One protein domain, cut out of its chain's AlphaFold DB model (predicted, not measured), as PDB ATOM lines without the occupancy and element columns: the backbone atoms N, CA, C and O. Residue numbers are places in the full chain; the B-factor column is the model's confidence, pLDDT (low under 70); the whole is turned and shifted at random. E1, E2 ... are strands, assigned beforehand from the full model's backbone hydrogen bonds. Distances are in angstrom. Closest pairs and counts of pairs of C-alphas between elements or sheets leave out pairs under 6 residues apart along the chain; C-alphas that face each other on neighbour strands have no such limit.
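Overview. This is residues 51 to 78 and 92 to 144 of the 144 residues of the protein "Neprosin domain-containing protein" of Xanthomonas axonopodis pv. vasculorum (UniProt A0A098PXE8). Little regular structure: one small twisted sheet of four short strands, with long loops round it and both ends of the printed part, residues 51 to 57 and 141 to 144, running out past the same end of the sheet. The 81 printed residues hold no named helix and strands E1, E2, E3, E4, only 19 residues, all strand; the mixed sheet's order is E1, E4, E2, E3. The whole is compact, radius of gyration of the C-alphas 12.8 A, spanning 39 by 27 by 18 A.

Along the chain. E1 is residues 73 to 78, 15.1 A, from C-alpha 73 at (26.358, 41.446, -38.458). E4 is 134 to 138, 13.6 A, ending at (22.859, 37.643, -41.756). E2 is 105 to 109, 13.3 A; E3 is 121 to 123.

Arrangement. Inner strands E4 and E2 are antiparallel at 157 degrees, N 107 to O 136 2.9 A. Edge strand E1 is antiparallel to E4, N 75 to O 135 2.9 A. Edge strand E3 is parallel to E2, N 108 to O 122 2.9 A. E1 and E3 are apart.

Size, cuts and confidence. C-alphas 53 and 131 are the farthest apart, 40.3 A. Residues 79 to 91 are not printed; C-alphas 78 and 92 are 11.1 A apart across the cut. E2 to E3 is a long link. Residues 51 to 55 and 144 have pLDDT under 70.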
ATOM      1  N   ASN A  51      20.603  48.170 -56.604       68.75
ATOM      2  CA  ASN A  51      20.084  48.821 -57.804       68.75
ATOM      3  C   ASN A  51      19.386  47.775 -58.686       68.75
ATOM      4  O   ASN A  51      19.858  46.637 -58.815       68.75
ATOM      5  N   SER A  52      18.261  48.164 -59.291       68.12
ATOM      6  CA  SER A  52      17.392  47.269 -60.055       68.12
ATOM      7  C   SER A  52      18.182  46.496 -61.116       68.12
ATOM      8  O   SER A  52      18.741  47.064 -62.050       68.12
ATOM      9  N   GLY A  53      18.252  45.169 -60.954       59.69
ATOM     10  CA  GLY A  53      18.947  44.290 -61.899       59.69
ATOM     11  C   GLY A  53      19.968  43.331 -61.289       59.69
ATOM     12  O   GLY A  53      20.297  42.352 -61.951       59.69
ATOM     13  N   VAL A  54      20.402  43.511 -60.039       66.81
ATOM     14  CA  VAL A  54      21.406  42.638 -59.389       66.81
ATOM     15  C   VAL A  54      20.758  41.743 -58.324       66.81
ATOM     16  O   VAL A  54      19.808  42.170 -57.669       66.81
ATOM     17  N   ALA A  55      21.256  40.507 -58.165       67.56
ATOM     18  CA  ALA A  55      20.872  39.625 -57.057       67.56
ATOM     19  C   ALA A  55      21.067  40.336 -55.705       67.56
ATOM     20  O   ALA A  55      21.945  41.193 -55.575       67.56
ATOM     21  N   SER A  56      20.219  40.019 -54.725       75.38
ATOM     22  CA  SER A  56      20.230  40.708 -53.430       75.38
ATOM     23  C   SER A  56      21.591  40.525 -52.734       75.38
ATOM     24  O   SER A  56      22.195  39.458 -52.839       75.38
ATOM     25  N   THR A  57      22.118  41.570 -52.086       86.25
ATOM     26  CA  THR A  57      23.480  41.550 -51.522       86.25
ATOM     27  C   THR A  57      23.543  40.818 -50.187       86.25
ATOM     28  O   THR A  57      22.621  40.880 -49.382       86.25
ATOM     29  N   ARG A  58      24.678  40.169 -49.905       90.56
ATOM     30  CA  ARG A  58      24.914  39.536 -48.602       90.56
ATOM     31  C   ARG A  58      24.788  40.532 -47.448       90.56
ATOM     32  O   ARG A  58      25.334  41.635 -47.510       90.56
ATOM     33  N   MET A  59      24.161  40.103 -46.357       90.44
ATOM     34  CA  MET A  59      24.106  40.871 -45.116       90.44
ATOM     35  C   MET A  59      25.246  40.440 -44.186       90.44
ATOM     36  O   MET A  59      25.393  39.259 -43.864       90.44
ATOM     37  N   GLY A  60      26.081  41.399 -43.769       87.19
ATOM     38  CA  GLY A  60      27.254  41.147 -42.927       87.19
ATOM     39  C   GLY A  60      28.232  40.150 -43.556       87.19
ATOM     40  O   GLY A  60      28.832  40.419 -44.593       87.19
ATOM     41  N   SER A  61      28.359  38.999 -42.896       92.75
ATOM     42  CA  SER A  61      28.992  37.741 -43.303       92.75
ATOM     43  C   SER A  61      28.659  37.183 -44.683       92.75
ATOM     44  O   SER A  61      29.496  36.570 -45.351       92.75
ATOM     45  N   GLY A  62      27.397  37.307 -45.082       93.25
ATOM     46  CA  GLY A  62      26.772  36.300 -45.944       93.25
ATOM     47  C   GLY A  62      26.394  35.015 -45.202       93.25
ATOM     48  O   GLY A  62      25.498  34.310 -45.642       93.25
ATOM     49  N   GLU A  63      26.994  34.753 -44.042       96.44
ATOM     50  CA  GLU A  63      26.528  33.726 -43.116       96.44
ATOM     51  C   GLU A  63      25.176  34.109 -42.514       96.44
ATOM     52  O   GLU A  63      24.895  35.290 -42.280       96.44
ATOM     53  N   PHE A  64      24.341  33.110 -42.229       97.00
ATOM     54  CA  PHE A  64      23.077  33.323 -41.529       97.00
ATOM     55  C   PHE A  64      23.306  33.802 -40.088       97.00
ATOM     56  O   PHE A  64      24.314  33.491 -39.454       97.00
ATOM     57  N   ALA A  65      22.338  34.535 -39.534       97.00
ATOM     58  CA  ALA A  65      22.440  35.205 -38.239       97.00
ATOM     59  C   ALA A  65      22.791  34.263 -37.077       97.00
ATOM     60  O   ALA A  65      23.462  34.672 -36.130       97.00
ATOM     61  N   ALA A  66      22.377  32.996 -37.160       96.69
ATOM     62  CA  ALA A  66      22.688  31.982 -36.158       96.69
ATOM     63  C   ALA A  66      24.197  31.695 -36.022       96.69
ATOM     64  O   ALA A  66      24.620  31.264 -34.949       96.69
ATOM     65  N   ALA A  67      25.010  31.983 -37.051       96.62
ATOM     66  CA  ALA A  67      26.471  31.873 -36.986       96.62
ATOM     67  C   ALA A  67      27.085  32.807 -35.925       96.62
ATOM     68  O   ALA A  67      28.160  32.527 -35.397       96.62
ATOM     69  N   GLY A  68      26.377  33.882 -35.563       94.94
ATOM     70  CA  GLY A  68      26.676  34.688 -34.387       94.94
ATOM     71  C   GLY A  68      27.981  35.479 -34.487       94.94
ATOM     72  O   GLY A  68      28.359  35.991 -35.544       94.94
ATOM     73  N   TYR A  69      28.646  35.644 -33.345       94.94
ATOM     74  CA  TYR A  69      29.779  36.552 -33.190       94.94
ATOM     75  C   TYR A  69      30.915  36.290 -34.195       94.94
ATOM     76  O   TYR A  69      31.354  35.159 -34.382       94.94
ATOM     77  N   ARG A  70      31.414  37.375 -34.809       93.00
ATOM     78  CA  ARG A  70      32.445  37.402 -35.872       93.00
ATOM     79  C   ARG A  70      32.044  36.796 -37.223       93.00
ATOM     80  O   ARG A  70      32.879  36.804 -38.121       93.00
ATOM     81  N   GLN A  71      30.809  36.323 -37.384       95.06
ATOM     82  CA  GLN A  71      30.296  35.777 -38.649       95.06
ATOM     83  C   GLN A  71      29.050  36.535 -39.130       95.06
ATOM     84  O   GLN A  71      28.933  36.890 -40.295       95.06
ATOM     85  N   ALA A  72      28.132  36.873 -38.231       94.69
ATOM     86  CA  ALA A  72      26.959  37.680 -38.546       94.69
ATOM     87  C   ALA A  72      27.173  39.161 -38.186       94.69
ATOM     88  O   ALA A  72      27.930  39.499 -37.268       94.69
ATOM     89  N   ALA A  73      26.479  40.057 -38.895       92.62
ATOM     90  CA  ALA A  73      26.358  41.446 -38.458       92.62
ATOM     91  C   ALA A  73      25.484  41.500 -37.200       92.62
ATOM     92  O   ALA A  73      24.630  40.638 -37.010       92.62
ATOM     93  N   PHE A  74      25.668  42.498 -36.339       93.00
ATOM     94  CA  PHE A  74      24.833  42.627 -35.149       93.00
ATOM     95  C   PHE A  74      24.628  44.070 -34.715       93.00
ATOM     96  O   PHE A  74      25.455  44.949 -34.958       93.00
ATOM     97  N   GLN A  75      23.526  44.276 -34.009       92.31
ATOM     98  CA  GLN A  75      23.264  45.460 -33.207       92.31
ATOM     99  C   GLN A  75      23.103  45.014 -31.752       92.31
ATOM    100  O   GLN A  75      22.473  43.993 -31.469       92.31
ATOM    101  N   ALA A  76      23.684  45.764 -30.823       91.56
ATOM    102  CA  ALA A  76      23.761  45.394 -29.417       91.56
ATOM    103  C   ALA A  76      23.408  46.575 -28.517       91.56
ATOM    104  O   ALA A  76      23.505  47.730 -28.921       91.56
ATOM    105  N   ASN A  77      23.066  46.272 -27.265       91.50
ATOM    106  CA  ASN A  77      22.977  47.259 -26.191       91.50
ATOM    107  C   ASN A  77      22.033  48.427 -26.501       91.50
ATOM    108  O   ASN A  77      22.371  49.576 -26.231       91.50
ATOM    109  N   HIS A  78      20.861  48.144 -27.068       88.12
ATOM    110  CA  HIS A  78      19.836  49.166 -27.261       88.12
ATOM    111  C   HIS A  78      19.238  49.574 -25.913       88.12
ATOM    112  O   HIS A  78      18.919  48.719 -25.080       88.12
ATOM    113  N   ARG A  92      12.987  43.065 -23.669       90.12
ATOM    114  CA  ARG A  92      11.748  42.357 -24.016       90.12
ATOM    115  C   ARG A  92      11.167  42.886 -25.315       90.12
ATOM    116  O   ARG A  92      10.741  44.033 -25.379       90.12
ATOM    117  N   LEU A  93      11.150  42.030 -26.328       90.50
ATOM    118  CA  LEU A  93      10.683  42.362 -27.668       90.50
ATOM    119  C   LEU A  93       9.193  42.074 -27.782       90.50
ATOM    120  O   LEU A  93       8.698  41.091 -27.227       90.50
ATOM    121  N   SER A  94       8.496  42.928 -28.519       90.50
ATOM    122  CA  SER A  94       7.070  42.783 -28.812       90.50
ATOM    123  C   SER A  94       6.801  42.270 -30.225       90.50
ATOM    124  O   SER A  94       5.736  41.712 -30.459       90.50
ATOM    125  N   SER A  95       7.749  42.437 -31.150       90.81
ATOM    126  CA  SER A  95       7.613  42.043 -32.551       90.81
ATOM    127  C   SER A  95       8.973  41.682 -33.144       90.81
ATOM    128  O   SER A  95       9.990  42.270 -32.771       90.81
ATOM    129  N   LEU A  96       8.973  40.717 -34.061       92.75
ATOM    130  CA  LEU A  96      10.098  40.317 -34.899       92.75
ATOM    131  C   LEU A  96       9.557  40.073 -36.308       92.75
ATOM    132  O   LEU A  96       8.453  39.562 -36.464       92.75
ATOM    133  N   SER A  97      10.319  40.443 -37.332       92.50
ATOM    134  CA  SER A  97       9.915  40.226 -38.719       92.50
ATOM    135  C   SER A  97      11.135  39.972 -39.594       92.50
ATOM    136  O   SER A  97      12.165  40.630 -39.441       92.50
ATOM    137  N   VAL A  98      11.010  38.995 -40.488       94.19
ATOM    138  CA  VAL A  98      11.984  38.664 -41.527       94.19
ATOM    139  C   VAL A  98      11.197  38.448 -42.812       94.19
ATOM    140  O   VAL A  98      10.422  37.502 -42.910       94.19
ATOM    141  N   GLU A  99      11.377  39.331 -43.790       91.62
ATOM    142  CA  GLU A  99      10.579  39.301 -45.024       91.62
ATOM    143  C   GLU A  99      10.917  38.106 -45.923       91.62
ATOM    144  O   GLU A  99      10.029  37.479 -46.495       91.62
ATOM    145  N   HIS A 100      12.206  37.769 -46.028       92.31
ATOM    146  CA  HIS A 100      12.716  36.729 -46.924       92.31
ATOM    147  C   HIS A 100      13.547  35.700 -46.140       92.31
ATOM    148  O   HIS A 100      14.778  35.706 -46.230       92.31
ATOM    149  N   PRO A 101      12.905  34.807 -45.360       94.62
ATOM    150  CA  PRO A 101      13.586  33.931 -44.401       94.62
ATOM    151  C   PRO A 101      14.495  32.864 -45.029       94.62
ATOM    152  O   PRO A 101      15.316  32.274 -44.334       94.62
ATOM    153  N   SER A 102      14.364  32.605 -46.334       93.69
ATOM    154  CA  SER A 102      15.290  31.754 -47.095       93.69
ATOM    155  C   SER A 102      16.606  32.456 -47.443       93.69
ATOM    156  O   SER A 102      17.608  31.787 -47.675       93.69
ATOM    157  N   CYS A 103      16.608  33.789 -47.482       93.38
ATOM    158  CA  CYS A 103      17.743  34.600 -47.919       93.38
ATOM    159  C   CYS A 103      18.440  35.306 -46.761       93.38
ATOM    160  O   CYS A 103      19.657  35.467 -46.774       93.38
ATOM    161  N   TYR A 104      17.656  35.746 -45.776       95.06
ATOM    162  CA  TYR A 104      18.103  36.505 -44.619       95.06
ATOM    163  C   TYR A 104      17.467  35.949 -43.361       95.06
ATOM    164  O   TYR A 104      16.355  35.433 -43.374       95.06
ATOM    165  N   THR A 105      18.180  36.068 -42.254       96.69
ATOM    166  CA  THR A 105      17.747  35.560 -40.955       96.69
ATOM    167  C   THR A 105      18.076  36.563 -39.865       96.69
ATOM    168  O   THR A 105      18.958  37.414 -40.017       96.69
ATOM    169  N   LEU A 106      17.371  36.425 -38.749       96.81
ATOM    170  CA  LEU A 106      17.576  37.178 -37.524       96.81
ATOM    171  C   LEU A 106      17.845  36.198 -36.382       96.81
ATOM    172  O   LEU A 106      17.179  35.169 -36.258       96.81
ATOM    173  N   ALA A 107      18.807  36.513 -35.519       96.25
ATOM    174  CA  ALA A 107      19.037  35.747 -34.301       96.25
ATOM    175  C   ALA A 107      19.068  36.667 -33.081       96.25
ATOM    176  O   ALA A 107      19.890  37.574 -32.995       96.25
ATOM    177  N   MET A 108      18.178  36.434 -32.121       95.19
ATOM    178  CA  MET A 108      18.121  37.204 -30.877       95.19
ATOM    179  C   MET A 108      19.072  36.627 -29.821       95.19
ATOM    180  O   MET A 108      19.116  35.411 -29.616       95.19
ATOM    181  N   ALA A 109      19.793  37.502 -29.122       95.19
ATOM    182  CA  ALA A 109      20.756  37.150 -28.084       95.19
ATOM    183  C   ALA A 109      20.506  37.978 -26.820       95.19
ATOM    184  O   ALA A 109      20.493  39.204 -26.860       95.19
ATOM    185  N   GLY A 110      20.271  37.319 -25.683       93.12
ATOM    186  CA  GLY A 110      20.040  37.992 -24.393       93.12
ATOM    187  C   GLY A 110      18.752  38.814 -24.273       93.12
ATOM    188  O   GLY A 110      18.531  39.425 -23.233       93.12
ATOM    189  N   CYS A 111      17.890  38.815 -25.290       92.44
ATOM    190  CA  CYS A 111      16.552  39.397 -25.221       92.44
ATOM    191  C   CYS A 111      15.494  38.305 -24.998       92.44
ATOM    192  O   CYS A 111      15.669  37.140 -25.361       92.44
ATOM    193  N   SER A 112      14.357  38.690 -24.428       92.62
ATOM    194  CA  SER A 112      13.172  37.851 -24.280       92.62
ATOM    195  C   SER A 112      12.146  38.174 -25.364       92.62
ATOM    196  O   SER A 112      11.949  39.328 -25.738       92.62
ATOM    197  N   TYR A 113      11.492  37.131 -25.867       94.25
ATOM    198  CA  TYR A 113      10.379  37.213 -26.809       94.25
ATOM    199  C   TYR A 113       9.430  36.068 -26.443       94.25
ATOM    200  O   TYR A 113       9.880  34.916 -26.481       94.25
ATOM    201  N   PRO A 114       8.205  36.356 -25.966       93.94
ATOM    202  CA  PRO A 114       7.338  35.351 -25.352       93.94
ATOM    203  C   PRO A 114       6.515  34.546 -26.367       93.94
ATOM    204  O   PRO A 114       5.831  33.605 -25.973       93.94
ATOM    205  N   TYR A 115       6.564  34.907 -27.649       94.31
ATOM    206  CA  TYR A 115       5.819  34.242 -28.714       94.31
ATOM    207  C   TYR A 115       6.681  33.196 -29.434       94.31
ATOM    208  O   TYR A 115       7.905  33.145 -29.268       94.31
ATOM    209  N   ALA A 116       6.028  32.344 -30.229       94.50
ATOM    210  CA  ALA A 116       6.722  31.423 -31.123       94.50
ATOM    211  C   ALA A 116       7.587  32.201 -32.127       94.50
ATOM    212  O   ALA A 116       7.256  33.327 -32.494       94.50
ATOM    213  N   LEU A 117       8.713  31.613 -32.533       95.12
ATOM    214  CA  LEU A 117       9.597  32.228 -33.517       95.12
ATOM    215  C   LEU A 117       9.088  31.924 -34.922       95.12
ATOM    216  O   LEU A 117       8.842  30.762 -35.249       95.12
ATOM    217  N   ASP A 118       8.970  32.969 -35.732       94.31
ATOM    218  CA  ASP A 118       8.642  32.847 -37.145       94.31
ATOM    219  C   ASP A 118       9.829  32.298 -37.953       94.31
ATOM    220  O   ASP A 118      10.961  32.179 -37.470       94.31
ATOM    221  N   ALA A 119       9.569  31.955 -39.216       96.44
ATOM    222  CA  ALA A 119      10.601  31.478 -40.127       96.44
ATOM    223  C   ALA A 119      11.767  32.480 -40.228       96.44
ATOM    224  O   ALA A 119      11.571  33.691 -40.284       96.44
ATOM    225  N   GLY A 120      12.996  31.960 -40.254       95.44
ATOM    226  CA  GLY A 120      14.208  32.779 -40.326       95.44
ATOM    227  C   GLY A 120      14.583  33.488 -39.020       95.44
ATOM    228  O   GLY A 120      15.592  34.194 -38.999       95.44
ATOM    229  N   VAL A 121      13.835  33.287 -37.929       97.06
ATOM    230  CA  VAL A 121      14.148  33.832 -36.603       97.06
ATOM    231  C   VAL A 121      14.660  32.731 -35.675       97.06
ATOM    232  O   VAL A 121      14.030  31.691 -35.497       97.06
ATOM    233  N   THR A 122      15.805  32.964 -35.037       97.06
ATOM    234  CA  THR A 122      16.433  32.011 -34.107       97.06
ATOM    235  C   THR A 122      16.878  32.679 -32.806       97.06
ATOM    236  O   THR A 122      16.873  33.902 -32.673       97.06
ATOM    237  N   ARG A 123      17.263  31.871 -31.814       95.75
ATOM    238  CA  ARG A 123      17.949  32.332 -30.596       95.75
ATOM    239  C   ARG A 123      19.418  31.942 -30.682       95.75
ATOM    240  O   ARG A 123      19.725  30.836 -31.117       95.75
ATOM    241  N   THR A 124      20.306  32.819 -30.236       95.25
ATOM    242  CA  THR A 124      21.751  32.564 -30.212       95.25
ATOM    243  C   THR A 124      22.410  33.138 -28.953       95.25
ATOM    244  O   THR A 124      21.752  33.743 -28.102       95.25
ATOM    245  N   GLY A 125      23.711  32.891 -28.809       94.50
ATOM    246  CA  GLY A 125      24.530  33.362 -27.698       94.50
ATOM    247  C   GLY A 125      24.911  34.840 -27.806       94.50
ATOM    248  O   GLY A 125      24.954  35.431 -28.886       94.50
ATOM    249  N   LEU A 126      25.219  35.436 -26.656       95.50
ATOM    250  CA  LEU A 126      25.762  36.790 -26.567       95.50
ATOM    251  C   LEU A 126      27.169  36.858 -27.173       95.50
ATOM    252  O   LEU A 126      27.959  35.925 -27.014       95.50
ATOM    253  N   SER A 127      27.500  37.980 -27.814       93.50
ATOM    254  CA  SER A 127      28.905  38.335 -28.029       93.50
ATOM    255  C   SER A 127      29.504  38.952 -26.757       93.50
ATOM    256  O   SER A 127      28.751  39.435 -25.907       93.50
ATOM    257  N   PRO A 128      30.843  39.011 -26.622       94.12
ATOM    258  CA  PRO A 128      31.493  39.712 -25.511       94.12
ATOM    259  C   PRO A 128      31.093  41.192 -25.378       94.12
ATOM    260  O   PRO A 128      31.154  41.757 -24.290       94.12
ATOM    261  N   GLU A 129      30.685  41.831 -26.475       89.75
ATOM    262  CA  GLU A 129      30.271  43.235 -26.514       89.75
ATOM    263  C   GLU A 129      28.789  43.443 -26.154       89.75
ATOM    264  O   GLU A 129      28.383  44.579 -25.901       89.75
ATOM    265  N   MET A 130      27.968  42.388 -26.124       93.44
ATOM    266  CA  MET A 130      26.540  42.460 -25.792       93.44
ATOM    267  C   MET A 130      26.319  42.376 -24.276       93.44
ATOM    268  O   MET A 130      26.172  41.297 -23.710       93.44
ATOM    269  N   GLN A 131      26.232  43.529 -23.617       90.81
ATOM    270  CA  GLN A 131      25.945  43.650 -22.184       90.81
ATOM    271  C   GLN A 131      24.444  43.559 -21.876       90.81
ATOM    272  O   GLN A 131      24.054  42.945 -20.888       90.81
ATOM    273  N   ASN A 132      23.598  44.133 -22.738       88.94
ATOM    274  CA  ASN A 132      22.142  44.190 -22.552       88.94
ATOM    275  C   ASN A 132      21.375  43.394 -23.622       88.94
ATOM    276  O   ASN A 132      20.204  43.661 -23.876       88.94
ATOM    277  N   GLY A 133      22.047  42.437 -24.264       92.88
ATOM    278  CA  GLY A 133      21.509  41.694 -25.398       92.88
ATOM    279  C   GLY A 133      21.607  42.441 -26.730       92.88
ATOM    280  O   GLY A 133      22.244  43.494 -26.849       92.88
ATOM    281  N   GLY A 134      21.001  41.853 -27.754       93.00
ATOM    282  CA  GLY A 134      21.045  42.341 -29.121       93.00
ATOM    283  C   GLY A 134      20.470  41.350 -30.126       93.00
ATOM    284  O   GLY A 134      19.914  40.306 -29.772       93.00
ATOM    285  N   PHE A 135      20.640  41.689 -31.398       93.31
ATOM    286  CA  PHE A 135      20.200  40.874 -32.524       93.31
ATOM    287  C   PHE A 135      21.329  40.770 -33.536       93.31
ATOM    288  O   PHE A 135      22.012  41.754 -33.829       93.31
ATOM    289  N   TYR A 136      21.505  39.568 -34.066       95.56
ATOM    290  CA  TYR A 136      22.328  39.297 -35.225       95.56
ATOM    291  C   TYR A 136      21.464  39.287 -36.477       95.56
ATOM    292  O   TYR A 136      20.313  38.845 -36.451       95.56
ATOM    293  N   PHE A 137      22.070  39.710 -37.575       95.81
ATOM    294  CA  PHE A 137      21.491  39.733 -38.902       95.81
ATOM    295  C   PHE A 137      22.488  39.127 -39.882       95.81
ATOM    296  O   PHE A 137      23.699  39.366 -39.795       95.81
ATOM    297  N   GLY A 138      21.991  38.331 -40.817       95.56
ATOM    298  CA  GLY A 138      22.859  37.643 -41.756       95.56
ATOM    299  C   GLY A 138      22.090  36.909 -42.835       95.56
ATOM    300  O   GLY A 138      20.884  36.685 -42.718       95.56
ATOM    301  N   GLY A 139      22.808  36.525 -43.876       95.25
ATOM    302  CA  GLY A 139      22.279  35.754 -44.987       95.25
ATOM    303  C   GLY A 139      22.997  36.061 -46.300       95.25
ATOM    304  O   GLY A 139      23.500  37.181 -46.478       95.25
ATOM    305  N   PRO A 140      23.072  35.078 -47.211       93.50
ATOM    306  CA  PRO A 140      23.894  35.170 -48.414       93.50
ATOM    307  C   PRO A 140      23.308  36.102 -49.476       93.50
ATOM    308  O   PRO A 140      24.041  36.555 -50.354       93.50
ATOM    309  N   GLY A 141      22.016  36.410 -49.381       90.94
ATOM    310  CA  GLY A 141      21.262  37.063 -50.439       90.94
ATOM    311  C   GLY A 141      20.186  36.152 -51.015       90.94
ATOM    312  O   GLY A 141      20.215  34.938 -50.831       90.94
ATOM    313  N   CYS A 142      19.209  36.746 -51.696       87.25
ATOM    314  CA  CYS A 142      18.265  35.992 -52.510       87.25
ATOM    315  C   CYS A 142      18.868  35.727 -53.887       87.25
ATOM    316  O   CYS A 142      19.223  36.670 -54.606       87.25
ATOM    317  N   GLU A 143      18.935  34.448 -54.252       74.25
ATOM    318  CA  GLU A 143      19.098  34.041 -55.644       74.25
ATOM    319  C   GLU A 143      17.842  34.421 -56.442       74.25
ATOM    320  O   GLU A 143      16.759  34.605 -55.878       74.25
ATOM    321  N   ARG A 144      18.024  34.635 -57.745       62.91
ATOM    322  CA  ARG A 144      16.961  35.081 -58.647       62.91
ATOM    323  C   ARG A 144      16.076  33.936 -59.114       62.91
ATOM    324  O   ARG A 144      16.628  32.837 -59.332       62.91
TER     325      ARG A 144